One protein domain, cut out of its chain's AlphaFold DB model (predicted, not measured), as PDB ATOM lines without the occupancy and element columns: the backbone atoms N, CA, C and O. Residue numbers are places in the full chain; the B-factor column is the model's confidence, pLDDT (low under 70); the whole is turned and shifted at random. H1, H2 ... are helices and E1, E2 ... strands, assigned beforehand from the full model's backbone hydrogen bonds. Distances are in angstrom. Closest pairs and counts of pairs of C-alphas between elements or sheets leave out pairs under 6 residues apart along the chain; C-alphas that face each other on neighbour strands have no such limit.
ATOM      1  N   THR A  21       4.366 169.904 -20.070       39.59
ATOM      2  CA  THR A  21       2.978 170.120 -20.547       39.59
ATOM      3  C   THR A  21       2.602 169.341 -21.821       39.59
ATOM      4  O   THR A  21       1.678 169.736 -22.533       39.59
ATOM      5  N   ASN A  22       3.307 168.258 -22.154       41.31
ATOM      6  CA  ASN A  22       3.010 167.462 -23.348       41.31
ATOM      7  C   ASN A  22       1.653 166.741 -23.221       41.31
ATOM      8  O   ASN A  22       1.227 166.378 -22.125       41.31
ATOM      9  N   HIS A  23       0.959 166.521 -24.346       44.41
ATOM     10  CA  HIS A  23      -0.316 165.793 -24.390       44.41
ATOM     11  C   HIS A  23      -0.119 164.309 -24.045       44.41
ATOM     12  O   HIS A  23      -0.025 163.452 -24.918       44.41
ATOM     13  N   VAL A  24      -0.086 163.983 -22.754       43.91
ATOM     14  CA  VAL A  24       0.043 162.601 -22.295       43.91
ATOM     15  C   VAL A  24      -1.239 161.827 -22.621       43.91
ATOM     16  O   VAL A  24      -2.279 161.998 -21.981       43.91
ATOM     17  N   ILE A  25      -1.179 160.943 -23.619       45.62
ATOM     18  CA  ILE A  25      -2.213 159.924 -23.836       45.62
ATOM     19  C   ILE A  25      -1.977 158.816 -22.802       45.62
ATOM     20  O   ILE A  25      -1.237 157.866 -23.033       45.62
ATOM     21  N   TYR A  26      -2.574 158.967 -21.619       42.66
ATOM     22  CA  TYR A  26      -2.457 157.984 -20.544       42.66
ATOM     23  C   TYR A  26      -3.175 156.680 -20.907       42.66
ATOM     24  O   TYR A  26      -4.388 156.663 -21.089       42.66
ATOM     25  N   TYR A  27      -2.449 155.564 -20.907       45.00
ATOM     26  CA  TYR A  27      -3.047 154.240 -20.731       45.00
ATOM     27  C   TYR A  27      -3.341 153.993 -19.249       45.00
ATOM     28  O   TYR A  27      -2.520 154.381 -18.410       45.00
ATOM     29  N   PRO A  28      -4.442 153.305 -18.883       37.25
ATOM     30  CA  PRO A  28      -4.645 152.920 -17.498       37.25
ATOM     31  C   PRO A  28      -3.473 152.034 -17.074       37.25
ATOM     32  O   PRO A  28      -3.111 151.097 -17.784       37.25
ATOM     33  N   THR A  29      -2.871 152.396 -15.939       38.38
ATOM     34  CA  THR A  29      -2.033 151.577 -15.053       38.38
ATOM     35  C   THR A  29      -1.838 150.144 -15.527       38.38
ATOM     36  O   THR A  29      -2.765 149.346 -15.439       38.38
ATOM     37  N   LYS A  30      -0.614 149.851 -15.987       43.56
ATOM     38  CA  LYS A  30       0.036 148.536 -15.921       43.56
ATOM     39  C   LYS A  30      -0.956 147.370 -16.037       43.56
ATOM     40  O   LYS A  30      -1.382 146.844 -15.016       43.56
ATOM     41  N   LEU A  31      -1.302 146.971 -17.269       41.72
ATOM     42  CA  LEU A  31      -2.048 145.729 -17.495       41.72
ATOM     43  C   LEU A  31      -1.345 144.607 -16.719       41.72
ATOM     44  O   LEU A  31      -0.189 144.281 -17.020       41.72
ATOM     45  N   GLU A  32      -2.014 144.081 -15.689       43.56
ATOM     46  CA  GLU A  32      -1.525 142.920 -14.947       43.56
ATOM     47  C   GLU A  32      -1.394 141.738 -15.919       43.56
ATOM     48  O   GLU A  32      -2.004 141.730 -16.994       43.56
ATOM     49  N   LYS A  33      -0.553 140.750 -15.596       46.12
ATOM     50  CA  LYS A  33      -0.261 139.627 -16.504       46.12
ATOM     51  C   LYS A  33      -1.550 138.914 -16.944       46.12
ATOM     52  O   LYS A  33      -1.631 138.469 -18.084       46.12
ATOM     53  N   GLU A  34      -2.566 138.885 -16.081       40.94
ATOM     54  CA  GLU A  34      -3.889 138.304 -16.336       40.94
ATOM     55  C   GLU A  34      -4.852 139.222 -17.124       40.94
ATOM     56  O   GLU A  34      -5.930 138.786 -17.529       40.94
ATOM     57  N   GLN A  35      -4.490 140.491 -17.347       45.19
ATOM     58  CA  GLN A  35      -5.284 141.491 -18.074       45.19
ATOM     59  C   GLN A  35      -4.813 141.703 -19.517       45.19
ATOM     60  O   GLN A  35      -5.366 142.549 -20.216       45.19
ATOM     61  N   VAL A  36      -3.794 140.973 -19.986       50.53
ATOM     62  CA  VAL A  36      -3.422 141.030 -21.402       50.53
ATOM     63  C   VAL A  36      -4.487 140.292 -22.202       50.53
ATOM     64  O   VAL A  36      -4.748 139.110 -21.998       50.53
ATOM     65  N   PHE A  37      -5.155 141.037 -23.068       51.66
ATOM     66  CA  PHE A  37      -6.318 140.567 -23.793       51.66
ATOM     67  C   PHE A  37      -5.938 139.939 -25.136       51.66
ATOM     68  O   PHE A  37      -5.018 140.421 -25.799       51.66
ATOM     69  N   ASP A  38      -6.686 138.920 -25.567       51.16
ATOM     70  CA  ASP A  38      -6.530 138.302 -26.887       51.16
ATOM     71  C   ASP A  38      -7.049 139.247 -27.976       51.16
ATOM     72  O   ASP A  38      -8.217 139.232 -28.358       51.16
ATOM     73  N   CYS A  39      -6.177 140.124 -28.464       53.75
ATOM     74  CA  CYS A  39      -6.459 140.992 -29.596       53.75
ATOM     75  C   CYS A  39      -5.739 140.485 -30.839       53.75
ATOM     76  O   CYS A  39      -4.537 140.218 -30.830       53.75
ATOM     77  N   LYS A  40      -6.467 140.414 -31.953       60.00
ATOM     78  CA  LYS A  40      -5.869 140.149 -33.257       60.00
ATOM     79  C   LYS A  40      -5.193 141.417 -33.779       60.00
ATOM     80  O   LYS A  40      -5.881 142.401 -34.032       60.00
ATOM     81  N   ILE A  41      -3.880 141.384 -34.008       63.88
ATOM     82  CA  ILE A  41      -3.231 142.399 -34.844       63.88
ATOM     83  C   ILE A  41      -3.454 142.070 -36.313       63.88
ATOM     84  O   ILE A  41      -3.143 140.969 -36.772       63.88
ATOM     85  N   THR A  42      -3.942 143.062 -37.043       62.66
ATOM     86  CA  THR A  42      -3.870 143.111 -38.497       62.66
ATOM     87  C   THR A  42      -2.821 144.148 -38.857       62.66
ATOM     88  O   THR A  42      -3.006 145.341 -38.611       62.66
ATOM     89  N   LEU A  43      -1.707 143.693 -39.423       58.22
ATOM     90  CA  LEU A  43      -0.757 144.610 -40.032       58.22
ATOM     91  C   LEU A  43      -1.312 145.099 -41.350       58.22
ATOM     92  O   LEU A  43      -1.823 144.320 -42.153       58.22
ATOM     93  N   GLY A  44      -1.189 146.400 -41.542       50.06
ATOM     94  CA  GLY A  44      -1.622 147.042 -42.750       50.06
ATOM     95  C   GLY A  44      -0.708 146.789 -43.938       50.06
ATOM     96  O   GLY A  44      -1.175 146.611 -45.055       50.06
ATOM     97  N   SER A  45       0.594 146.728 -43.675       52.31
ATOM     98  CA  SER A  45       1.613 146.509 -44.690       52.31
ATOM     99  C   SER A  45       1.824 145.010 -44.947       52.31
ATOM    100  O   SER A  45       2.341 144.309 -44.069       52.31
ATOM    101  N   GLN A  46       1.542 144.515 -46.157       57.94
ATOM    102  CA  GLN A  46       2.051 143.211 -46.637       57.94
ATOM    103  C   GLN A  46       3.492 143.360 -47.136       57.94
ATOM    104  O   GLN A  46       3.823 143.027 -48.266       57.94
ATOM    105  N   TYR A  47       4.362 143.894 -46.282       67.38
ATOM    106  CA  TYR A  47       5.734 144.259 -46.630       67.38
ATOM    107  C   TYR A  47       6.499 143.143 -47.363       67.38
ATOM    108  O   TYR A  47       7.128 143.406 -48.380       67.38
ATOM    109  N   ALA A  79      13.931 142.194 -46.675       76.44
ATOM    110  CA  ALA A  79      12.721 141.430 -46.960       76.44
ATOM    111  C   ALA A  79      12.912 139.907 -46.868       76.44
ATOM    112  O   ALA A  79      11.990 139.210 -46.441       76.44
ATOM    113  N   SER A  80      14.098 139.397 -47.220       73.56
ATOM    114  CA  SER A  80      14.447 137.971 -47.121       73.56
ATOM    115  C   SER A  80      14.627 137.481 -45.681       73.56
ATOM    116  O   SER A  80      14.469 136.293 -45.397       73.56
ATOM    117  N   ASP A  81      14.944 138.398 -44.771       76.50
ATOM    118  CA  ASP A  81      15.241 138.124 -43.359       76.50
ATOM    119  C   ASP A  81      14.057 138.411 -42.438       76.50
ATOM    120  O   ASP A  81      14.108 138.243 -41.211       76.50
ATOM    121  N   TYR A  82      12.970 138.861 -43.049       72.88
ATOM    122  CA  TYR A  82      11.763 139.239 -42.373       72.88
ATOM    123  C   TYR A  82      10.874 138.022 -42.116       72.88
ATOM    124  O   TYR A  82      10.456 137.312 -43.029       72.88
ATOM    125  N   LEU A  83      10.502 137.835 -40.849       70.31
ATOM    126  CA  LEU A  83       9.369 137.000 -40.474       70.31
ATOM    127  C   LEU A  83       8.416 137.821 -39.607       70.31
ATOM    128  O   LEU A  83       8.835 138.511 -38.671       70.31
ATOM    129  N   ASN A  84       7.120 137.768 -39.900       67.19
ATOM    130  CA  ASN A  84       6.150 138.529 -39.123       67.19
ATOM    131  C   ASN A  84       5.878 137.881 -37.750       67.19
ATOM    132  O   ASN A  84       5.561 136.695 -37.681       67.19
ATOM    133  N   SER A  85       5.929 138.669 -36.669       68.62
ATOM    134  CA  SER A  85       5.435 138.280 -35.341       68.62
ATOM    135  C   SER A  85       4.457 139.327 -34.814       68.62
ATOM    136  O   SER A  85       4.839 140.342 -34.225       68.62
ATOM    137  N   ASN A  86       3.167 139.050 -35.001       72.19
ATOM    138  CA  ASN A  86       2.086 139.899 -34.502       72.19
ATOM    139  C   ASN A  86       2.074 139.980 -32.965       72.19
ATOM    140  O   ASN A  86       1.667 140.998 -32.419       72.19
ATOM    141  N   GLN A  87       2.541 138.939 -32.264       73.19
ATOM    142  CA  GLN A  87       2.530 138.881 -30.797       73.19
ATOM    143  C   GLN A  87       3.518 139.869 -30.164       73.19
ATOM    144  O   GLN A  87       3.196 140.505 -29.161       73.19
ATOM    145  N   LEU A  88       4.699 140.046 -30.765       78.75
ATOM    146  CA  LEU A  88       5.687 141.014 -30.283       78.75
ATOM    147  C   LEU A  88       5.196 142.453 -30.474       78.75
ATOM    148  O   LEU A  88       5.225 143.243 -29.534       78.75
ATOM    149  N   LEU A  89       4.697 142.779 -31.671       78.00
ATOM    150  CA  LEU A  89       4.114 144.094 -31.946       78.00
ATOM    151  C   LEU A  89       2.926 144.378 -31.026       78.00
ATOM    152  O   LEU A  89       2.852 145.462 -30.457       78.00
ATOM    153  N   TRP A  90       2.067 143.381 -30.798       74.00
ATOM    154  CA  TRP A  90       0.949 143.471 -29.858       74.00
ATOM    155  C   TRP A  90       1.410 143.796 -28.454       74.00
ATOM    156  O   TRP A  90       0.875 144.709 -27.822       74.00
ATOM    157  N   PHE A  91       2.424 143.083 -27.977       75.56
ATOM    158  CA  PHE A  91       2.976 143.335 -26.665       75.56
ATOM    159  C   PHE A  91       3.539 144.753 -26.550       75.56
ATOM    160  O   PHE A  91       3.316 145.373 -25.517       75.56
ATOM    161  N   LEU A  92       4.222 145.280 -27.571       77.38
ATOM    162  CA  LEU A  92       4.758 146.648 -27.574       77.38
ATOM    163  C   LEU A  92       3.635 147.695 -27.540       77.38
ATOM    164  O   LEU A  92       3.632 148.573 -26.681       77.38
ATOM    165  N   THR A  93       2.637 147.563 -28.417       72.38
ATOM    166  CA  THR A  93       1.539 148.536 -28.553       72.38
ATOM    167  C   THR A  93       0.507 148.471 -27.426       72.38
ATOM    168  O   THR A  93      -0.322 149.363 -27.301       72.38
ATOM    169  N   SER A  94       0.534 147.421 -26.601       65.88
ATOM    170  CA  SER A  94      -0.366 147.259 -25.446       65.88
ATOM    171  C   SER A  94       0.198 147.840 -24.144       65.88
ATOM    172  O   SER A  94      -0.351 147.601 -23.067       65.88
ATOM    173  N   ARG A  95       1.331 148.548 -24.201       65.38
ATOM    174  CA  ARG A  95       2.027 149.101 -23.026       65.38
ATOM    175  C   ARG A  95       1.731 150.585 -22.873       65.38
ATOM    176  O   ARG A  95       1.133 151.207 -23.743       65.38
ATOM    177  N   GLN A  96       2.140 151.146 -21.737       60.66
ATOM    178  CA  GLN A  96       2.062 152.589 -21.538       60.66
ATOM    179  C   GLN A  96       2.944 153.277 -22.575       60.66
ATOM    180  O   GLN A  96       4.157 153.055 -22.595       60.66
ATOM    181  N   ALA A  97       2.306 154.087 -23.413       66.50
ATOM    182  CA  ALA A  97       2.957 154.948 -24.376       66.50
ATOM    183  C   ALA A  97       2.705 156.417 -24.009       66.50
ATOM    184  O   ALA A  97       1.597 156.766 -23.608       66.50
ATOM    185  N   VAL A  98       3.713 157.271 -24.151       66.50
ATOM    186  CA  VAL A  98       3.596 158.730 -24.081       66.50
ATOM    187  C   VAL A  98       3.759 159.258 -25.500       66.50
ATOM    188  O   VAL A  98       4.759 158.971 -26.159       66.50
ATOM    189  N   ASP A  99       2.754 159.987 -25.977       70.06
ATOM    190  CA  ASP A  99       2.786 160.680 -27.264       70.06
ATOM    191  C   ASP A  99       3.311 162.103 -27.053       70.06
ATOM    192  O   ASP A  99       2.669 162.916 -26.389       70.06
ATOM    193  N   CYS A 100       4.474 162.407 -27.618       67.88
ATOM    194  CA  CYS A 100       5.078 163.739 -27.559       67.88
ATOM    195  C   CYS A 100       4.812 164.556 -28.837       67.88
ATOM    196  O   CYS A 100       5.492 165.544 -29.094       67.88
ATOM    197  N   GLY A 101       3.874 164.137 -29.693       69.44
ATOM    198  CA  GLY A 101       3.529 164.818 -30.946       69.44
ATOM    199  C   GLY A 101       4.449 164.470 -32.124       69.44
ATOM    200  O   GLY A 101       3.964 164.224 -33.229       69.44
ATOM    201  N   THR A 102       5.755 164.333 -31.905       74.88
ATOM    202  CA  THR A 102       6.718 163.926 -32.953       74.88
ATOM    203  C   THR A 102       7.409 162.599 -32.674       74.88
ATOM    204  O   THR A 102       8.164 162.123 -33.514       74.88
ATOM    205  N   GLU A 103       7.185 162.017 -31.499       79.94
ATOM    206  CA  GLU A 103       7.767 160.749 -31.077       79.94
ATOM    207  C   GLU A 103       6.871 160.043 -30.058       79.94
ATOM    208  O   GLU A 103       6.089 160.684 -29.350       79.94
ATOM    209  N   PHE A 104       7.000 158.719 -29.986       76.56
ATOM    210  CA  PHE A 104       6.342 157.887 -28.984       76.56
ATOM    211  C   PHE A 104       7.356 157.305 -28.015       76.56
ATOM    212  O   PHE A 104       8.379 156.764 -28.425       76.56
ATOM    213  N   TRP A 105       7.033 157.322 -26.731       76.69
ATOM    214  CA  TRP A 105       7.829 156.678 -25.694       76.69
ATOM    215  C   TRP A 105       7.046 155.535 -25.081       76.69
ATOM    216  O   TRP A 105       5.967 155.765 -24.563       76.69
ATOM    217  N   MET A 106       7.578 154.320 -25.091       75.00
ATOM    218  CA  MET A 106       6.973 153.166 -24.427       75.00
ATOM    219  C   MET A 106       7.796 152.769 -23.210       75.00
ATOM    220  O   MET A 106       9.004 152.586 -23.318       75.00
ATOM    221  N   VAL A 107       7.157 152.597 -22.054       68.50
ATOM    222  CA  VAL A 107       7.847 152.118 -20.845       68.50
ATOM    223  C   VAL A 107       7.514 150.648 -20.618       68.50
ATOM    224  O   VAL A 107       6.370 150.282 -20.339       68.50
ATOM    225  N   ILE A 108       8.526 149.785 -20.721       70.88
ATOM    226  CA  ILE A 108       8.396 148.335 -20.542       70.88
ATOM    227  C   ILE A 108       9.470 147.870 -19.562       70.88
ATOM    228  O   ILE A 108      10.660 148.078 -19.787       70.88
ATOM    229  N   HIS A 109       9.042 147.256 -18.453       67.75
ATOM    230  CA  HIS A 109       9.921 146.759 -17.384       67.75
ATOM    231  C   HIS A 109      10.989 147.780 -16.929       67.75
ATOM    232  O   HIS A 109      12.149 147.430 -16.748       67.75
ATOM    233  N   LYS A 110      10.588 149.047 -16.716       67.62
ATOM    234  CA  LYS A 110      11.453 150.173 -16.289       67.62
ATOM    235  C   LYS A 110      12.505 150.630 -17.308       67.62
ATOM    236  O   LYS A 110      13.367 151.434 -16.970       67.62
ATOM    237  N   ARG A 111      12.428 150.156 -18.551       70.38
ATOM    238  CA  ARG A 111      13.182 150.699 -19.684       70.38
ATOM    239  C   ARG A 111      12.250 151.497 -20.577       70.38
ATOM    240  O   ARG A 111      11.124 151.073 -20.830       70.38
ATOM    241  N   SER A 112      12.731 152.643 -21.036       71.50
ATOM    242  CA  SER A 112      12.039 153.484 -22.000       71.50
ATOM    243  C   SER A 112      12.516 153.157 -23.411       71.50
ATOM    244  O   SER A 112      13.707 153.254 -23.700       71.50
ATOM    245  N   LEU A 113      11.587 152.816 -24.292       79.88
ATOM    246  CA  LEU A 113      11.804 152.688 -25.723       79.88
ATOM    247  C   LEU A 113      11.285 153.965 -26.386       79.88
ATOM    248  O   LEU A 113      10.088 154.243 -26.346       79.88
ATOM    249  N   ARG A 114      12.189 154.744 -26.981       83.38
ATOM    250  CA  ARG A 114      11.853 155.943 -27.753       83.38
ATOM    251  C   ARG A 114      11.703 155.575 -29.224       83.38
ATOM    252  O   ARG A 114      12.634 155.054 -29.822       83.38
ATOM    253  N   PHE A 115      10.557 155.886 -29.808       85.25
ATOM    254  CA  PHE A 115      10.262 155.729 -31.223       85.25
ATOM    255  C   PHE A 115      10.099 157.107 -31.869       85.25
ATOM    256  O   PHE A 115       9.006 157.678 -31.903       85.25
ATOM    257  N   SER A 116      11.213 157.643 -32.360       86.06
ATOM    258  CA  SER A 116      11.305 158.955 -33.005       86.06
ATOM    259  C   SER A 116      11.611 158.822 -34.500       86.06
ATOM    260  O   SER A 116      12.043 157.763 -34.962       86.06
ATOM    261  N   LEU A 117      11.441 159.912 -35.254       85.19
ATOM    262  CA  LEU A 117      11.807 159.966 -36.673       85.19
ATOM    263  C   LEU A 117      13.291 159.627 -36.903       85.19
ATOM    264  O   LEU A 117      13.636 158.993 -37.896       85.19
ATOM    265  N   LEU A 118      14.164 160.020 -35.969       86.56
ATOM    266  CA  LEU A 118      15.590 159.699 -36.030       86.56
ATOM    267  C   LEU A 118      15.828 158.188 -35.933       86.56
ATOM    268  O   LEU A 118      16.541 157.632 -36.763       86.56
ATOM    269  N   GLU A 119      15.215 157.519 -34.950       88.00
ATOM    270  CA  GLU A 119      15.323 156.059 -34.831       88.00
ATOM    271  C   GLU A 119      14.773 155.371 -36.083       88.00
ATOM    272  O   GLU A 119      15.377 154.430 -36.591       88.00
ATOM    273  N   TYR A 120      13.660 155.880 -36.618       88.06
ATOM    274  CA  TYR A 120      13.066 155.365 -37.844       88.06
ATOM    275  C   TYR A 120      14.031 155.453 -39.033       88.06
ATOM    276  O   TYR A 120      14.253 154.452 -39.714       88.06
ATOM    277  N   GLY A 121      14.659 156.610 -39.253       85.69
ATOM    278  CA  GLY A 121      15.650 156.798 -40.313       85.69
ATOM    279  C   GLY A 121      16.885 155.913 -40.137       85.69
ATOM    280  O   GLY A 121      17.289 155.240 -41.077       85.69
ATOM    281  N   LEU A 122      17.443 155.824 -38.924       86.75
ATOM    282  CA  LEU A 122      18.617 154.981 -38.641       86.75
ATOM    283  C   LEU A 122      18.342 153.486 -38.834       86.75
ATOM    284  O   LEU A 122      19.236 152.719 -39.201       86.75
ATOM    285  N   ILE A 123      17.115 153.057 -38.548       89.44
ATOM    286  CA  ILE A 123      16.719 151.663 -38.708       89.44
ATOM    287  C   ILE A 123      16.448 151.335 -40.163       89.44
ATOM    288  O   ILE A 123      16.914 150.297 -40.627       89.44
ATOM    289  N   THR A 124      15.715 152.202 -40.858       86.44
ATOM    290  CA  THR A 124      15.261 151.945 -42.229       86.44
ATOM    291  C   THR A 124      16.290 152.282 -43.298       86.44
ATOM    292  O   THR A 124      16.302 151.661 -44.358       86.44
ATOM    293  N   GLY A 125      17.148 153.266 -43.034       83.56
ATOM    294  CA  GLY A 125      18.007 153.886 -44.039       83.56
ATOM    295  C   GLY A 125      17.257 154.793 -45.011       83.56
ATOM    296  O   GLY A 125      17.856 155.247 -45.981       83.56
ATOM    297  N   LEU A 126      15.964 155.040 -44.785       83.38
ATOM    298  CA  LEU A 126      15.175 155.940 -45.617       83.38
ATOM    299  C   LEU A 126      15.491 157.398 -45.284       83.38
ATOM    300  O   LEU A 126      15.825 157.745 -44.148       83.38
ATOM    301  N   ASN A 127      15.322 158.271 -46.273       80.50
ATOM    302  CA  ASN A 127      15.511 159.695 -46.073       80.50
ATOM    303  C   ASN A 127      14.403 160.263 -45.166       80.50
ATOM    304  O   ASN A 127      13.216 160.205 -45.488       80.50
ATOM    305  N   CYS A 128      14.805 160.849 -44.038       85.19
ATOM    306  CA  CYS A 128      13.922 161.452 -43.038       85.19
ATOM    307  C   CYS A 128      14.094 162.981 -42.924       85.19
ATOM    308  O   CYS A 128      13.788 163.547 -41.871       85.19
ATOM    309  N   SER A 129      14.595 163.650 -43.975       83.69
ATOM    310  CA  SER A 129      14.821 165.108 -44.011       83.69
ATOM    311  C   SER A 129      13.664 165.904 -43.401       83.69
ATOM    312  O   SER A 129      12.505 165.522 -43.545       83.69
ATOM    313  N   SER A 130      13.961 167.007 -42.704       74.94
ATOM    314  CA  SER A 130      12.979 167.904 -42.059       74.94
ATOM    315  C   SER A 130      12.015 168.584 -43.023       74.94
ATOM    316  O   SER A 130      10.952 169.031 -42.598       74.94
ATOM    317  N   THR A 131      12.363 168.630 -44.306       74.88
ATOM    318  CA  THR A 131      11.624 169.359 -45.333       74.88
ATOM    319  C   THR A 131      11.373 168.482 -46.549       74.88
ATOM    320  O   THR A 131      12.267 167.762 -46.997       74.88
ATOM    321  N   TYR A 132      10.173 168.594 -47.114       71.31
ATOM    322  CA  TYR A 132       9.874 168.068 -48.440       71.31
ATOM    323  C   TYR A 132      10.448 169.034 -49.494       71.31
ATOM    324  O   TYR A 132      10.179 170.235 -49.400       71.31
ATOM    325  N   PRO A 133      11.278 168.562 -50.443       73.88
ATOM    326  CA  PRO A 133      11.804 169.410 -51.508       73.88
ATOM    327  C   PRO A 133      10.681 169.870 -52.447       73.88
ATOM    328  O   PRO A 133       9.591 169.292 -52.462       73.88
ATOM    329  N   GLY A 253      11.149 158.257 -45.804       80.94
ATOM    330  CA  GLY A 253      11.243 157.856 -44.403       80.94
ATOM    331  C   GLY A 253      10.431 158.758 -43.475       80.94
ATOM    332  O   GLY A 253       9.838 158.259 -42.521       80.94
ATOM    333  N   ARG A 254      10.343 160.067 -43.760       82.31
ATOM    334  CA  ARG A 254       9.430 160.973 -43.042       82.31
ATOM    335  C   ARG A 254       7.982 160.594 -43.298       82.31
ATOM    336  O   ARG A 254       7.247 160.408 -42.335       82.31
ATOM    337  N   LEU A 255       7.601 160.463 -44.568       79.19
ATOM    338  CA  LEU A 255       6.228 160.144 -44.956       79.19
ATOM    339  C   LEU A 255       5.763 158.833 -44.301       79.19
ATOM    340  O   LEU A 255       4.706 158.778 -43.678       79.19
ATOM    341  N   ALA A 256       6.589 157.786 -44.381       75.94
ATOM    342  CA  ALA A 256       6.292 156.491 -43.775       75.94
ATOM    343  C   ALA A 256       6.213 156.568 -42.239       75.94
ATOM    344  O   ALA A 256       5.332 155.959 -41.631       75.94
ATOM    345  N   TYR A 257       7.095 157.342 -41.599       80.19
ATOM    346  CA  TYR A 257       7.055 157.548 -40.153       80.19
ATOM    347  C   TYR A 257       5.800 158.306 -39.696       80.19
ATOM    348  O   TYR A 257       5.158 157.897 -38.728       80.19
ATOM    349  N   GLU A 258       5.433 159.387 -40.386       77.75
ATOM    350  CA  GLU A 258       4.244 160.195 -40.088       77.75
ATOM    351  C   GLU A 258       2.962 159.356 -40.179       77.75
ATOM    352  O   GLU A 258       2.085 159.468 -39.320       77.75
ATOM    353  N   GLU A 259       2.895 158.434 -41.137       74.19
ATOM    354  CA  GLU A 259       1.791 157.485 -41.263       74.19
ATOM    355  C   GLU A 259       1.748 156.435 -40.148       74.19
ATOM    356  O   GLU A 259       0.673 156.128 -39.617       74.19
ATOM    357  N   VAL A 260       2.905 155.910 -39.732       76.69
ATOM    358  CA  VAL A 260       2.978 155.036 -38.553       76.69
ATOM    359  C   VAL A 260       2.513 155.794 -37.308       76.69
ATOM    360  O   VAL A 260       1.716 155.262 -36.534       76.69
ATOM    361  N   LEU A 261       2.953 157.043 -37.117       77.94
ATOM    362  CA  LEU A 261       2.505 157.884 -36.006       77.94
ATOM    363  C   LEU A 261       0.995 158.115 -36.043       77.94
ATOM    364  O   LEU A 261       0.329 157.977 -35.017       77.94
ATOM    365  N   PHE A 262       0.449 158.460 -37.207       75.88
ATOM    366  CA  PHE A 262      -0.982 158.671 -37.383       75.88
ATOM    367  C   PHE A 262      -1.781 157.405 -37.050       75.88
ATOM    368  O   PHE A 262      -2.750 157.474 -36.285       75.88
ATOM    369  N   GLY A 263      -1.346 156.253 -37.565       73.69
ATOM    370  CA  GLY A 263      -1.929 154.943 -37.282       73.69
ATOM    371  C   GLY A 263      -1.922 154.610 -35.801       73.69
ATOM    372  O   GLY A 263      -2.975 154.367 -35.211       73.69
ATOM    373  N   LEU A 264      -0.744 154.695 -35.172       75.94
ATOM    374  CA  LEU A 264      -0.593 154.497 -33.736       75.94
ATOM    375  C   LEU A 264      -1.535 155.425 -32.971       75.94
ATOM    376  O   LEU A 264      -2.360 154.930 -32.218       75.94
ATOM    377  N   ARG A 265      -1.527 156.742 -33.204       74.75
ATOM    378  CA  ARG A 265      -2.420 157.685 -32.497       74.75
ATOM    379  C   ARG A 265      -3.887 157.320 -32.611       74.75
ATOM    380  O   ARG A 265      -4.609 157.351 -31.616       74.75
ATOM    381  N   LYS A 266      -4.335 157.042 -33.831       73.44
ATOM    382  CA  LYS A 266      -5.736 156.763 -34.124       73.44
ATOM    383  C   LYS A 266      -6.186 155.484 -33.431       73.44
ATOM    384  O   LYS A 266      -7.192 155.493 -32.721       73.44
ATOM    385  N   ASP A 267      -5.437 154.406 -33.622       70.25
ATOM    386  CA  ASP A 267      -5.844 153.086 -33.166       70.25
ATOM    387  C   ASP A 267      -5.578 152.907 -31.663       70.25
ATOM    388  O   ASP A 267      -6.435 152.385 -30.954       70.25
ATOM    389  N   LEU A 268      -4.481 153.448 -31.124       68.12
ATOM    390  CA  LEU A 268      -4.213 153.481 -29.680       68.12
ATOM    391  C   LEU A 268      -5.279 154.279 -28.910       68.12
ATOM    392  O   LEU A 268      -5.770 153.803 -27.883       68.12
ATOM    393  N   ARG A 269      -5.712 155.438 -29.428       65.12
ATOM    394  CA  ARG A 269      -6.793 156.248 -28.831       65.12
ATOM    395  C   ARG A 269      -8.132 155.514 -28.840       65.12
ATOM    396  O   ARG A 269      -8.771 155.411 -27.796       65.12
ATOM    397  N   ALA A 270      -8.529 154.955 -29.985       65.50
ATOM    398  CA  ALA A 270      -9.758 154.166 -30.083       65.50
ATOM    399  C   ALA A 270      -9.735 152.972 -29.114       65.50
ATOM    400  O   ALA A 270     -10.732 152.655 -28.465       65.50
ATOM    401  N   ARG A 271      -8.570 152.336 -28.953       61.84
ATOM    402  CA  ARG A 271      -8.381 151.229 -28.015       61.84
ATOM    403  C   ARG A 271      -8.402 151.653 -26.563       61.84
ATOM    404  O   ARG A 271      -8.879 150.874 -25.749       61.84
ATOM    405  N   PHE A 272      -7.936 152.842 -26.208       60.81
ATOM    406  CA  PHE A 272      -8.086 153.351 -24.845       60.81
ATOM    407  C   PHE A 272      -9.569 153.440 -24.443       60.81
ATOM    408  O   PHE A 272      -9.983 152.939 -23.390       60.81
ATOM    409  N   GLU A 273     -10.391 154.003 -25.324       64.06
ATOM    410  CA  GLU A 273     -11.841 154.087 -25.142       64.06
ATOM    411  C   GLU A 273     -12.492 152.690 -25.127       64.06
ATOM    412  O   GLU A 273     -13.389 152.418 -24.326       64.06
ATOM    413  N   GLU A 274     -12.011 151.760 -25.957       63.19
ATOM    414  CA  GLU A 274     -12.505 150.381 -25.992       63.19
ATOM    415  C   GLU A 274     -12.122 149.604 -24.720       63.19
ATOM    416  O   GLU A 274     -12.988 149.032 -24.066       63.19
ATOM    417  N   VAL A 275     -10.851 149.624 -24.304       57.84
ATOM    418  CA  VAL A 275     -10.317 148.906 -23.132       57.84
ATOM    419  C   VAL A 275     -10.993 149.368 -21.846       57.84
ATOM    420  O   VAL A 275     -11.365 148.532 -21.025       57.84
ATOM    421  N   THR A 276     -11.216 150.672 -21.660       61.16
ATOM    422  CA  THR A 276     -11.925 151.187 -20.473       61.16
ATOM    423  C   THR A 276     -13.371 150.687 -20.399       61.16
ATOM    424  O   THR A 276     -13.870 150.370 -19.316       61.16
ATOM    425  N   ASN A 277     -14.039 150.544 -21.543       64.94
ATOM    426  CA  ASN A 277     -15.389 149.994 -21.632       64.94
ATOM    427  C   ASN A 277     -15.416 148.462 -21.510       64.94
ATOM    428  O   ASN A 277     -16.290 147.907 -20.839       64.94
ATOM    429  N   LEU A 278     -14.447 147.764 -22.101       61.09
ATOM    430  CA  LEU A 278     -14.333 146.307 -22.057       61.09
ATOM    431  C   LEU A 278     -13.875 145.809 -20.685       61.09
ATOM    432  O   LEU A 278     -14.380 144.794 -20.224       61.09
ATOM    433  N   ALA A 279     -13.019 146.541 -19.968       62.34
ATOM    434  CA  ALA A 279     -12.665 146.235 -18.581       62.34
ATOM    435  C   ALA A 279     -13.897 146.286 -17.661       62.34
ATOM    436  O   ALA A 279     -14.055 145.443 -16.778       62.34
ATOM    437  N   LYS A 280     -14.823 147.228 -17.899       67.50
ATOM    438  CA  LYS A 280     -16.125 147.257 -17.209       67.50
ATOM    439  C   LYS A 280     -16.988 146.045 -17.576       67.50
ATOM    440  O   LYS A 280     -17.671 145.522 -16.700       67.50
ATOM    441  N   LYS A 281     -16.954 145.589 -18.835       67.25
ATOM    442  CA  LYS A 281     -17.676 144.385 -19.287       67.25
ATOM    443  C   LYS A 281     -17.082 143.096 -18.718       67.25
ATOM    444  O   LYS A 281     -17.839 142.304 -18.180       67.25
ATOM    445  N   ARG A 282     -15.757 142.916 -18.719       63.41
ATOM    446  CA  ARG A 282     -15.093 141.720 -18.168       63.41
ATOM    447  C   ARG A 282     -15.234 141.598 -16.650       63.41
ATOM    448  O   ARG A 282     -15.305 140.498 -16.123       63.41
ATOM    449  N   LYS A 283     -15.353 142.724 -15.934       68.12
ATOM    450  CA  LYS A 283     -15.751 142.719 -14.514       68.12
ATOM    451  C   LYS A 283     -17.166 142.171 -14.288       68.12
ATOM    452  O   LYS A 283     -17.444 141.683 -13.202       68.12
ATOM    453  N   ARG A 284     -18.057 142.297 -15.277       74.44
ATOM    454  CA  ARG A 284     -19.432 141.773 -15.232       74.44
ATOM    455  C   ARG A 284     -19.525 140.346 -15.779       74.44
ATOM    456  O   ARG A 284     -20.356 139.588 -15.304       74.44
ATOM    457  N   ASP A 285     -18.672 140.001 -16.738       72.38
ATOM    458  CA  ASP A 285     -18.562 138.672 -17.340       72.38
ATOM    459  C   ASP A 285     -17.081 138.256 -17.454       72.38
ATOM    460  O   ASP A 285     -16.388 138.671 -18.392       72.38
ATOM    461  N   PRO A 286     -16.577 137.441 -16.508       67.56
ATOM    462  CA  PRO A 286     -15.187 136.990 -16.494       67.56
ATOM    463  C   PRO A 286     -14.747 136.221 -17.750       67.56
ATOM    464  O   PRO A 286     -13.552 136.204 -18.046       67.56
ATOM    465  N   ASN A 287     -15.689 135.630 -18.497       63.41
ATOM    466  CA  ASN A 287     -15.423 134.811 -19.683       63.41
ATOM    467  C   ASN A 287     -15.481 135.607 -20.999       63.41
ATOM    468  O   ASN A 287     -15.294 135.040 -22.077       63.41
ATOM    469  N   PHE A 288     -15.712 136.922 -20.944       61.38
ATOM    470  CA  PHE A 288     -15.781 137.761 -22.136       61.38
ATOM    471  C   PHE A 288     -14.431 137.833 -22.881       61.38
ATOM    472  O   PHE A 288     -13.440 138.366 -22.368       61.38
ATOM    473  N   SER A 289     -14.420 137.365 -24.135       54.22
ATOM    474  CA  SER A 289     -13.252 137.328 -25.037       54.22
ATOM    475  C   SER A 289     -13.316 138.334 -26.199       54.22
ATOM    476  O   SER A 289     -12.465 138.322 -27.083       54.22
ATOM    477  N   GLY A 290     -14.311 139.227 -26.218       51.78
ATOM    478  CA  GLY A 290     -14.637 140.070 -27.377       51.78
ATOM    479  C   GLY A 290     -13.747 141.299 -27.577       51.78
ATOM    480  O   GLY A 290     -14.266 142.411 -27.658       51.78
ATOM    481  N   PHE A 291     -12.428 141.132 -27.657       60.44
ATOM    482  CA  PHE A 291     -11.539 142.219 -28.074       60.44
ATOM    483  C   PHE A 291     -11.559 142.393 -29.594       60.44
ATOM    484  O   PHE A 291     -11.369 141.436 -30.343       60.44
ATOM    485  N   GLY A 292     -11.749 143.635 -30.060       55.84
ATOM    486  CA  GLY A 292     -11.606 143.988 -31.475       55.84
ATOM    487  C   GLY A 292     -10.169 143.813 -31.982       55.84
ATOM    488  O   GLY A 292      -9.244 143.669 -31.183       55.84
ATOM    489  N   SER A 293      -9.966 143.835 -33.301       61.25
ATOM    490  CA  SER A 293      -8.639 143.760 -33.929       61.25
ATOM    491  C   SER A 293      -7.909 145.108 -33.900       61.25
ATOM    492  O   SER A 293      -8.501 146.110 -34.301       61.25
ATOM    493  N   LEU A 294      -6.631 145.132 -33.511       64.38
ATOM    494  CA  LEU A 294      -5.772 146.308 -33.665       64.38
ATOM    495  C   LEU A 294      -5.228 146.330 -35.090       64.38
ATOM    496  O   LEU A 294      -4.581 145.384 -35.537       64.38
ATOM    497  N   HIS A 295      -5.504 147.410 -35.799       66.19
ATOM    498  CA  HIS A 295      -4.987 147.614 -37.135       66.19
ATOM    499  C   HIS A 295      -3.784 148.548 -37.035       66.19
ATOM    500  O   HIS A 295      -3.909 149.613 -36.456       66.19
ATOM    501  N   LEU A 296      -2.615 148.143 -37.521       66.94
ATOM    502  CA  LEU A 296      -1.439 149.015 -37.541       66.94
ATOM    503  C   LEU A 296      -1.155 149.411 -38.985       66.94
ATOM    504  O   LEU A 296      -0.855 148.544 -39.805       66.94
ATOM    505  N   SER A 297      -1.285 150.699 -39.301       65.62
ATOM    506  CA  SER A 297      -0.938 151.232 -40.620       65.62
ATOM    507  C   SER A 297       0.548 151.555 -40.735       65.62
ATOM    508  O   SER A 297       1.214 151.864 -39.747       65.62
ATOM    509  N   GLY A 298       1.036 151.502 -41.972       66.56
ATOM    510  CA  GLY A 298       2.395 151.868 -42.332       66.56
ATOM    511  C   GLY A 298       3.451 150.804 -42.021       66.56
ATOM    512  O   GLY A 298       3.164 149.713 -41.515       66.56
ATOM    513  N   PHE A 299       4.706 151.122 -42.336       75.88
ATOM    514  CA  PHE A 299       5.846 150.241 -42.092       75.88
ATOM    515  C   PHE A 299       6.287 150.277 -40.622       75.88
ATOM    516  O   PHE A 299       7.194 151.013 -40.234       75.88
ATOM    517  N   VAL A 300       5.638 149.455 -39.791       78.31
ATOM    518  CA  VAL A 300       5.858 149.386 -38.330       78.31
ATOM    519  C   VAL A 300       7.031 148.503 -37.891       78.31
ATOM    520  O   VAL A 300       7.304 148.387 -36.698       78.31
ATOM    521  N   GLN A 301       7.752 147.877 -38.823       81.81
ATOM    522  CA  GLN A 301       8.865 146.977 -38.488       81.81
ATOM    523  C   GLN A 301       9.997 147.630 -37.685       81.81
ATOM    524  O   GLN A 301      10.552 146.949 -36.817       81.81
ATOM    525  N   PRO A 302      10.297 148.933 -37.850       87.56
ATOM    526  CA  PRO A 302      11.294 149.595 -37.019       87.56
ATOM    527  C   PRO A 302      11.012 149.530 -35.510       87.56
ATOM    528  O   PRO A 302      11.952 149.449 -34.725       87.56
ATOM    529  N   LEU A 303       9.744 149.444 -35.081       85.38
ATOM    530  CA  LEU A 303       9.399 149.225 -33.667       85.38
ATOM    531  C   LEU A 303       9.922 147.887 -33.127       85.38
ATOM    532  O   LEU A 303      10.299 147.794 -31.960       85.38
ATOM    533  N   ARG A 304       9.948 146.844 -33.962       86.31
ATOM    534  CA  ARG A 304      10.475 145.528 -33.573       86.31
ATOM    535  C   ARG A 304      11.988 145.535 -33.491       86.31
ATOM    536  O   ARG A 304      12.525 144.980 -32.542       86.31
ATOM    537  N   ILE A 305      12.649 146.164 -34.463       89.94
ATOM    538  CA  ILE A 305      14.109 146.302 -34.461       89.94
ATOM    539  C   ILE A 305      14.563 147.029 -33.190       89.94
ATOM    540  O   ILE A 305      15.423 146.515 -32.482       89.94
ATOM    541  N   LEU A 306      13.881 148.118 -32.812       89.06
ATOM    542  CA  LEU A 306      14.127 148.781 -31.527       89.06
ATOM    543  C   LEU A 306      13.946 147.848 -30.333       89.06
ATOM    544  O   LEU A 306      14.728 147.896 -29.388       89.06
ATOM    545  N   ALA A 307      12.921 146.994 -30.345       87.88
ATOM    546  CA  ALA A 307      12.718 146.043 -29.261       87.88
ATOM    547  C   ALA A 307      13.868 145.029 -29.160       87.88
ATOM    548  O   ALA A 307      14.286 144.723 -28.047       87.88
ATOM    549  N   TYR A 308      14.409 144.553 -30.286       89.31
ATOM    550  CA  TYR A 308      15.591 143.684 -30.298       89.31
ATOM    551  C   TYR A 308      16.822 144.393 -29.725       89.31
ATOM    552  O   TYR A 308      17.556 143.816 -28.927       89.31
ATOM    553  N   GLU A 309      17.020 145.661 -30.066       88.75
ATOM    554  CA  GLU A 309      18.191 146.426 -29.631       88.75
ATOM    555  C   GLU A 309      18.128 146.853 -28.157       88.75
ATOM    556  O   GLU A 309      19.156 146.909 -27.490       88.75
ATOM    557  N   VAL A 310      16.934 147.134 -27.629       86.25
ATOM    558  CA  VAL A 310      16.748 147.591 -26.237       86.25
ATOM    559  C   VAL A 310      16.597 146.420 -25.253       86.25
ATOM    560  O   VAL A 310      16.943 146.540 -24.069       86.25
ATOM    561  N   TYR A 311      16.072 145.281 -25.711       85.94
ATOM    562  CA  TYR A 311      15.766 144.120 -24.876       85.94
ATOM    563  C   TYR A 311      16.476 142.877 -25.417       85.94
ATOM    564  O   TYR A 311      15.949 142.155 -26.262       85.94
ATOM    565  N   ASN A 312      17.672 142.599 -24.892       86.81
ATOM    566  CA  ASN A 312      18.493 141.458 -25.305       86.81
ATOM    567  C   ASN A 312      17.758 140.112 -25.218       86.81
ATOM    568  O   ASN A 312      17.867 139.317 -26.142       86.81
ATOM    569  N   GLY A 313      16.927 139.885 -24.197       86.31
ATOM    570  CA  GLY A 313      16.118 138.664 -24.107       86.31
ATOM    571  C   GLY A 313      15.090 138.538 -25.242       86.31
ATOM    572  O   GLY A 313      14.805 137.437 -25.706       86.31
ATOM    573  N   VAL A 314      14.572 139.664 -25.752       87.94
ATOM    574  CA  VAL A 314      13.690 139.702 -26.933       87.94
ATOM    575  C   VAL A 314      14.488 139.422 -28.204       87.94
ATOM    576  O   VAL A 314      14.029 138.646 -29.042       87.94
ATOM    577  N   ALA A 315      15.683 140.000 -28.351       88.50
ATOM    578  CA  ALA A 315      16.582 139.654 -29.449       88.50
ATOM    579  C   ALA A 315      16.927 138.160 -29.448       88.50
ATOM    580  O   ALA A 315      16.686 137.496 -30.448       88.50
ATOM    581  N   GLU A 316      17.401 137.609 -28.330       89.06
ATOM    582  CA  GLU A 316      17.773 136.195 -28.182       89.06
ATOM    583  C   GLU A 316      16.621 135.241 -28.515       89.06
ATOM    584  O   GLU A 316      16.829 134.196 -29.137       89.06
ATOM    585  N   ALA A 317      15.397 135.608 -28.126       87.00
ATOM    586  CA  ALA A 317      14.215 134.800 -28.381       87.00
ATOM    587  C   ALA A 317      13.755 134.867 -29.843       87.00
ATOM    588  O   ALA A 317      13.377 133.841 -30.405       87.00
ATOM    589  N   PHE A 318      13.764 136.047 -30.474       87.00
ATOM    590  CA  PHE A 318      13.034 136.279 -31.731       87.00
ATOM    591  C   PHE A 318      13.894 136.618 -32.943       87.00
ATOM    592  O   PHE A 318      13.387 136.582 -34.068       87.00
ATOM    593  N   ALA A 319      15.166 136.936 -32.749       89.62
ATOM    594  CA  ALA A 319      16.051 137.385 -33.807       89.62
ATOM    595  C   ALA A 319      17.477 136.842 -33.626       89.62
ATOM    596  O   ALA A 319      17.817 136.166 -32.655       89.62
ATOM    597  N   THR A 320      18.306 137.113 -34.620       89.56
ATOM    598  CA  THR A 320      19.750 136.917 -34.578       89.56
ATOM    599  C   THR A 320      20.381 138.165 -35.172       89.56
ATOM    600  O   THR A 320      19.946 138.631 -36.229       89.56
ATOM    601  N   ARG A 321      21.382 138.724 -34.488       89.50
ATOM    602  CA  ARG A 321      22.160 139.839 -35.022       89.50
ATOM    603  C   ARG A 321      23.245 139.291 -35.949       89.50
ATOM    604  O   ARG A 321      23.919 138.332 -35.590       89.50
ATOM    605  N   ARG A 322      23.389 139.879 -37.133       86.94
ATOM    606  CA  ARG A 322      24.481 139.597 -38.066       86.94
ATOM    607  C   ARG A 322      25.727 140.336 -37.613       86.94
ATOM    608  O   ARG A 322      25.708 141.557 -37.503       86.94
ATOM    609  N   GLU A 323      26.789 139.593 -37.344       82.94
ATOM    610  CA  GLU A 323      28.098 140.162 -36.998       82.94
ATOM    611  C   GLU A 323      28.924 140.496 -38.247       82.94
ATOM    612  O   GLU A 323      29.821 141.329 -38.192       82.94
ATOM    613  N   ASP A 324      28.588 139.878 -39.381       84.19
ATOM    614  CA  ASP A 324      29.231 140.028 -40.687       84.19
ATOM    615  C   ASP A 324      28.584 141.106 -41.574       84.19
ATOM    616  O   ASP A 324      29.065 141.370 -42.677       84.19
ATOM    617  N   ALA A 325      27.494 141.728 -41.117       82.44
ATOM    618  CA  ALA A 325      26.832 142.789 -41.863       82.44
ATOM    619  C   ALA A 325      27.731 144.032 -41.966       82.44
ATOM    620  O   ALA A 325      28.314 144.485 -40.981       82.44
ATOM    621  N   ASP A 326      27.796 144.611 -43.165       85.00
ATOM    622  CA  ASP A 326      28.510 145.864 -43.403       85.00
ATOM    623  C   ASP A 326      27.961 146.970 -42.485       85.00
ATOM    624  O   ASP A 326      26.752 147.213 -42.413       85.00
ATOM    625  N   VAL A 327      28.864 147.644 -41.769       84.88
ATOM    626  CA  VAL A 327      28.551 148.699 -40.792       84.88
ATOM    627  C   VAL A 327      27.830 149.887 -41.440       84.88
ATOM    628  O   VAL A 327      27.095 150.598 -40.758       84.88
ATOM    629  N   SER A 328      28.003 150.093 -42.749       84.69
ATOM    630  CA  SER A 328      27.303 151.128 -43.518       84.69
ATOM    631  C   SER A 328      25.821 150.821 -43.759       84.69
ATOM    632  O   SER A 328      25.054 151.734 -44.070       84.69
ATOM    633  N   LEU A 329      25.389 149.563 -43.602       87.19
ATOM    634  CA  LEU A 329      23.990 149.193 -43.792       87.19
ATOM    635  C   LEU A 329      23.115 149.699 -42.635       87.19
ATOM    636  O   LEU A 329      23.544 149.678 -41.476       87.19
ATOM    637  N   PRO A 330      21.851 150.078 -42.909       89.62
ATOM    638  CA  PRO A 330      20.913 150.489 -41.869       89.62
ATOM    639  C   PRO A 330      20.668 149.391 -40.846       89.62
ATOM    640  O   PRO A 330      20.716 148.203 -41.179       89.62
ATOM    641  N   ARG A 331      20.314 149.774 -39.611       90.88
ATOM    642  CA  ARG A 331      20.247 148.834 -38.478       90.88
ATOM    643  C   ARG A 331      19.350 147.631 -38.751       90.88
ATOM    644  O   ARG A 331      19.709 146.536 -38.337       90.88
ATOM    645  N   MET A 332      18.239 147.773 -39.482       89.50
ATOM    646  CA  MET A 332      17.369 146.629 -39.801       89.50
ATOM    647  C   MET A 332      18.098 145.498 -40.544       89.50
ATOM    648  O   MET A 332      17.805 144.334 -40.292       89.50
ATOM    649  N   CYS A 333      19.079 145.809 -41.395       88.69
ATOM    650  CA  CYS A 333      19.846 144.818 -42.157       88.69
ATOM    651  C   CYS A 333      20.821 144.001 -41.290       88.69
ATOM    652  O   CYS A 333      21.280 142.940 -41.717       88.69
ATOM    653  N   HIS A 334      21.097 144.462 -40.064       90.50
ATOM    654  CA  HIS A 334      21.899 143.748 -39.064       90.50
ATOM    655  C   HIS A 334      21.083 142.704 -38.301       90.50
ATOM    656  O   HIS A 334      21.634 141.999 -37.461       90.50
ATOM    657  N   TRP A 335      19.778 142.594 -38.552       90.25
ATOM    658  CA  TRP A 335      18.889 141.694 -37.826       90.25
ATOM    659  C   TRP A 335      18.213 140.703 -38.766       90.25
ATOM    660  O   TRP A 335      17.606 141.080 -39.763       90.25
ATOM    661  N   MET A 336      18.243 139.429 -38.386       88.25
ATOM    662  CA  MET A 336      17.487 138.364 -39.034       88.25
ATOM    663  C   MET A 336      16.430 137.829 -38.076       88.25
ATOM    664  O   MET A 336      16.742 137.456 -36.944       88.25
ATOM    665  N   THR A 337      15.169 137.775 -38.511       83.56
ATOM    666  CA  THR A 337      14.113 137.199 -37.671       83.56
ATOM    667  C   THR A 337      14.245 135.681 -37.656       83.56
ATOM    668  O   THR A 337      14.369 135.051 -38.708       83.56
ATOM    669  N   ARG A 338      14.166 135.065 -36.473       83.81
ATOM    670  CA  ARG A 338      14.186 133.604 -36.370       83.81
ATOM    671  C   ARG A 338      12.958 133.010 -37.056       83.81
ATOM    672  O   ARG A 338      11.828 133.440 -36.817       83.81
ATOM    673  N   LYS A 339      13.186 132.007 -37.906       77.00
ATOM    674  CA  LYS A 339      12.115 131.238 -38.547       77.00
ATOM    675  C   LYS A 339      11.541 130.249 -37.536       77.00
ATOM    676  O   LYS A 339      12.279 129.471 -36.939       77.00
ATOM    677  N   TRP A 340      10.224 130.272 -37.377       70.19
ATOM    678  CA  TRP A 340       9.504 129.349 -36.504       70.19
ATOM    679  C   TRP A 340       8.858 128.246 -37.331       70.19
ATOM    680  O   TRP A 340       8.385 128.483 -38.445       70.19
ATOM    681  N   HIS A 341       8.797 127.036 -36.778       66.62
ATOM    682  CA  HIS A 341       7.987 125.979 -37.373       66.62
ATOM    683  C   HIS A 341       6.509 126.405 -37.354       66.62
ATOM    684  O   HIS A 341       6.065 127.003 -36.376       66.62
ATOM    685  N   LYS A 342       5.723 126.063 -38.389       59.22
ATOM    686  CA  LYS A 342       4.307 126.488 -38.520       59.22
ATOM    687  C   LYS A 342       3.442 126.162 -37.288       59.22
ATOM    688  O   LYS A 342       2.494 126.882 -37.004       59.22
ATOM    689  N   ASN A 343       3.814 125.122 -36.540       57.31
ATOM    690  CA  ASN A 343       3.111 124.660 -35.334       57.31
ATOM    691  C   ASN A 343       3.687 125.216 -34.014       57.31
ATOM    692  O   ASN A 343       3.163 124.904 -32.953       57.31
ATOM    693  N   HIS A 344       4.759 126.007 -34.070       67.25
ATOM    694  CA  HIS A 344       5.484 126.541 -32.909       67.25
ATOM    695  C   HIS A 344       5.742 128.045 -33.064       67.25
ATOM    696  O   HIS A 344       6.828 128.539 -32.763       67.25
ATOM    697  N   ALA A 345       4.759 128.779 -33.591       66.81
ATOM    698  CA  ALA A 345       4.815 130.233 -33.578       66.81
ATOM    699  C   ALA A 345       4.792 130.730 -32.121       66.81
ATOM    700  O   ALA A 345       4.055 130.173 -31.304       66.81
ATOM    701  N   PRO A 346       5.570 131.769 -31.786       72.50
ATOM    702  CA  PRO A 346       5.688 132.214 -30.411       72.50
ATOM    703  C   PRO A 346       4.363 132.754 -29.880       72.50
ATOM    704  O   PRO A 346       3.692 133.563 -30.527       72.50
ATOM    705  N   SER A 347       4.006 132.303 -28.684       76.81
ATOM    706  CA  SER A 347       2.839 132.762 -27.948       76.81
ATOM    707  C   SER A 347       3.100 134.118 -27.291       76.81
ATOM    708  O   SER A 347       4.238 134.564 -27.120       76.81
ATOM    709  N   LEU A 348       2.031 134.771 -26.839       73.12
ATOM    710  CA  LEU A 348       2.146 135.961 -26.000       73.12
ATOM    711  C   LEU A 348       2.958 135.693 -24.720       73.12
ATOM    712  O   LEU A 348       3.690 136.570 -24.263       73.12
ATOM    713  N   SER A 349       2.853 134.488 -24.148       76.50
ATOM    714  CA  SER A 349       3.616 134.105 -22.957       76.50
ATOM    715  C   SER A 349       5.118 134.074 -23.237       76.50
ATOM    716  O   SER A 349       5.896 134.552 -22.413       76.50
ATOM    717  N   ASP A 350       5.518 133.587 -24.413       80.94
ATOM    718  CA  ASP A 350       6.925 133.558 -24.832       80.94
ATOM    719  C   ASP A 350       7.473 134.979 -24.988       80.94
ATOM    720  O   ASP A 350       8.572 135.283 -24.525       80.94
ATOM    721  N   VAL A 351       6.672 135.888 -25.558       80.06
ATOM    722  CA  VAL A 351       7.026 137.312 -25.655       80.06
ATOM    723  C   VAL A 351       7.207 137.922 -24.266       80.06
ATOM    724  O   VAL A 351       8.227 138.553 -24.002       80.06
ATOM    725  N   VAL A 352       6.256 137.709 -23.352       79.25
ATOM    726  CA  VAL A 352       6.350 138.209 -21.970       79.25
ATOM    727  C   VAL A 352       7.620 137.690 -21.292       79.25
ATOM    728  O   VAL A 352       8.333 138.472 -20.664       79.25
ATOM    729  N   ALA A 353       7.911 136.393 -21.425       82.56
ATOM    730  CA  ALA A 353       9.091 135.770 -20.841       82.56
ATOM    731  C   ALA A 353      10.389 136.394 -21.375       82.56
ATOM    732  O   ALA A 353      11.265 136.715 -20.577       82.56
ATOM    733  N   ALA A 354      10.471 136.659 -22.680       85.69
ATOM    734  CA  ALA A 354      11.633 137.281 -23.314       85.69
ATOM    735  C   ALA A 354      11.911 138.716 -22.817       85.69
ATOM    736  O   ALA A 354      13.059 139.123 -22.618       85.69
ATOM    737  N   PHE A 355      10.860 139.501 -22.559       81.50
ATOM    738  CA  PHE A 355      11.024 140.824 -21.946       81.50
ATOM    739  C   PHE A 355      11.466 140.744 -20.479       81.50
ATOM    740  O   PHE A 355      12.176 141.635 -20.019       81.50
ATOM    741  N   ILE A 356      11.052 139.708 -19.741       80.31
ATOM    742  CA  ILE A 356      11.447 139.498 -18.338       80.31
ATOM    743  C   ILE A 356      12.887 138.982 -18.236       80.31
ATOM    744  O   ILE A 356      13.606 139.380 -17.324       80.31
ATOM    745  N   SER A 357      13.309 138.109 -19.154       81.12
ATOM    746  CA  SER A 357      14.660 137.533 -19.174       81.12
ATOM    747  C   SER A 357      15.737 138.527 -19.607       81.12
ATOM    748  O   SER A 357      16.921 138.258 -19.420       81.12
ATOM    749  N   SER A 358      15.341 139.673 -20.166       78.06
ATOM    750  CA  SER A 358      16.272 140.713 -20.589       78.06
ATOM    751  C   SER A 358      17.067 141.243 -19.391       78.06
ATOM    752  O   SER A 358      16.498 141.792 -18.445       78.06
TER     753      SER A 358
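Overview. This is residues 21 to 47, 79 to 133 and 253 to 358 of the 369 residues of an uncharacterized protein of Dorcoceras hygrometricum (UniProt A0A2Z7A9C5). One long helix, H3, runs past a core of short helices and a small sheet of three strands, E2, E3 and E4, and goes on beyond them to one end of the domain's longest axis. H4 and the stretch of H3 from residue 257 to 268 cover one face of that sheet, H1 lies near the middle, the short strand pair E1 and E5 runs beside H3, and the equally short pair E6 and E7 lies with H5 and H6 toward the other end. The printed part has 188 residues with seven named helices and seven named strands, in the order E1 H1 E2 E3 E4 H2 H3 E5 H4 H5 E6 H6 E7 H7, of the class mixed, helices and strands. The sheet E2 E3 E4 is antiparallel in that order, E1 and E5 are parallel, and E6 and E7 are antiparallel. The whole is compact, with a radius of gyration of the C-alphas of 16.9 A, and spans 55 by 43 by 31 A.

Along the chain. Begin at Thr 21, from which residues 21 to 40 pass without a named element. Find C-alpha 41 at (-3.231, 142.399, -34.844), where E1 begins, residues 41 to 43. After the cut come H1, residues 86 to 93, and E2, residues 96 to 99; then E3, residues 103 to 108, runs 16.3 A and E4, residues 111 to 116, runs 15.8 A. H2 takes residues 117 to 124. Past the second cut, find C-alpha 253 at (11.243, 157.856, -44.403); from there H3, residues 253 to 284, runs 45.3 A, with a kink of 30 degrees near residue 274. Next are E5, residues 294 to 296, H4, residues 301 to 310 and 14.6 A long, H5, residues 312 to 318, E6, residues 319 to 321, H6, residues 331 to 334, and E7, residues 335 to 337. H7, residues 348 to 357, runs 14.3 A and ends at C-alpha 357, (14.660, 137.533, -19.174).

Arrangement. Look first at E2, E3 and E4, a meander, each strand the antiparallel neighbour of the one before; N 98 and O 105 are 2.7 A apart, and N 106 and O 113 are 2.8 A apart, within hydrogen-bond range. H3 and H4 are on the same face of this sheet, two layers, helices on one face: H3 at a height of 9.7 A over E2 and E3, H4 at 8.4 A over E4. H1 only grazes the sheet with residues 91 to 93. The hub is H4, which touches H2, about perpendicular at 86 degrees, the C-alphas of Ile 123 and Pro 302 being closest at 6.0 A. H4 and H1 only just touch, with 3 pairs of C-alphas within 8 A, closest at Leu 89 and Arg 304, 6.7 A. H4 and H6 also only just touch, with 3 such pairs, closest at Ile 305 and Met 332, 6.3 A. H4 and H5 touch only at the corner, closest at Tyr 308 and Ala 315, 4.2 A. H5 and H7 touch at a shallow tilt of 28 degrees, opposite ways, closest at Gly 313 and Ala 354, 4.8 A. H2 touches H3 through residues 253 to 257 of H3 alone, closest at Gly 121 and Gly 253, 6.1 A. E5 comes closest to H3 at Leu 296 and Gly 263, whose C-alphas are 6.0 A apart; it pairs with E1 through N 42 and O 294, 2.8 A. Between E6 and E7, N 320 and O 336 are 2.8 A apart. In H1, H2, H4, H5 and H7 every O i to N i+4 pair is within hydrogen-bond range; H3 has 26 of 28, and H6 is too short for such a pair.

Size, cuts and confidence. The two C-alphas farthest apart are those of Arg 284 and Asp 326, 55.8 A. Residues 48 to 78 are not printed, with 7.5 A from C-alpha 47 to C-alpha 79; residues 134 to 252 are not printed either, with 13.6 A from C-alpha 133 to C-alpha 253. Of the links that are printed whole, none is long. The mean pLDDT of the printed part is 72.3, and 73 residues are under 70, among them residues 21 to 47, 268 to 283 and 286 to 298.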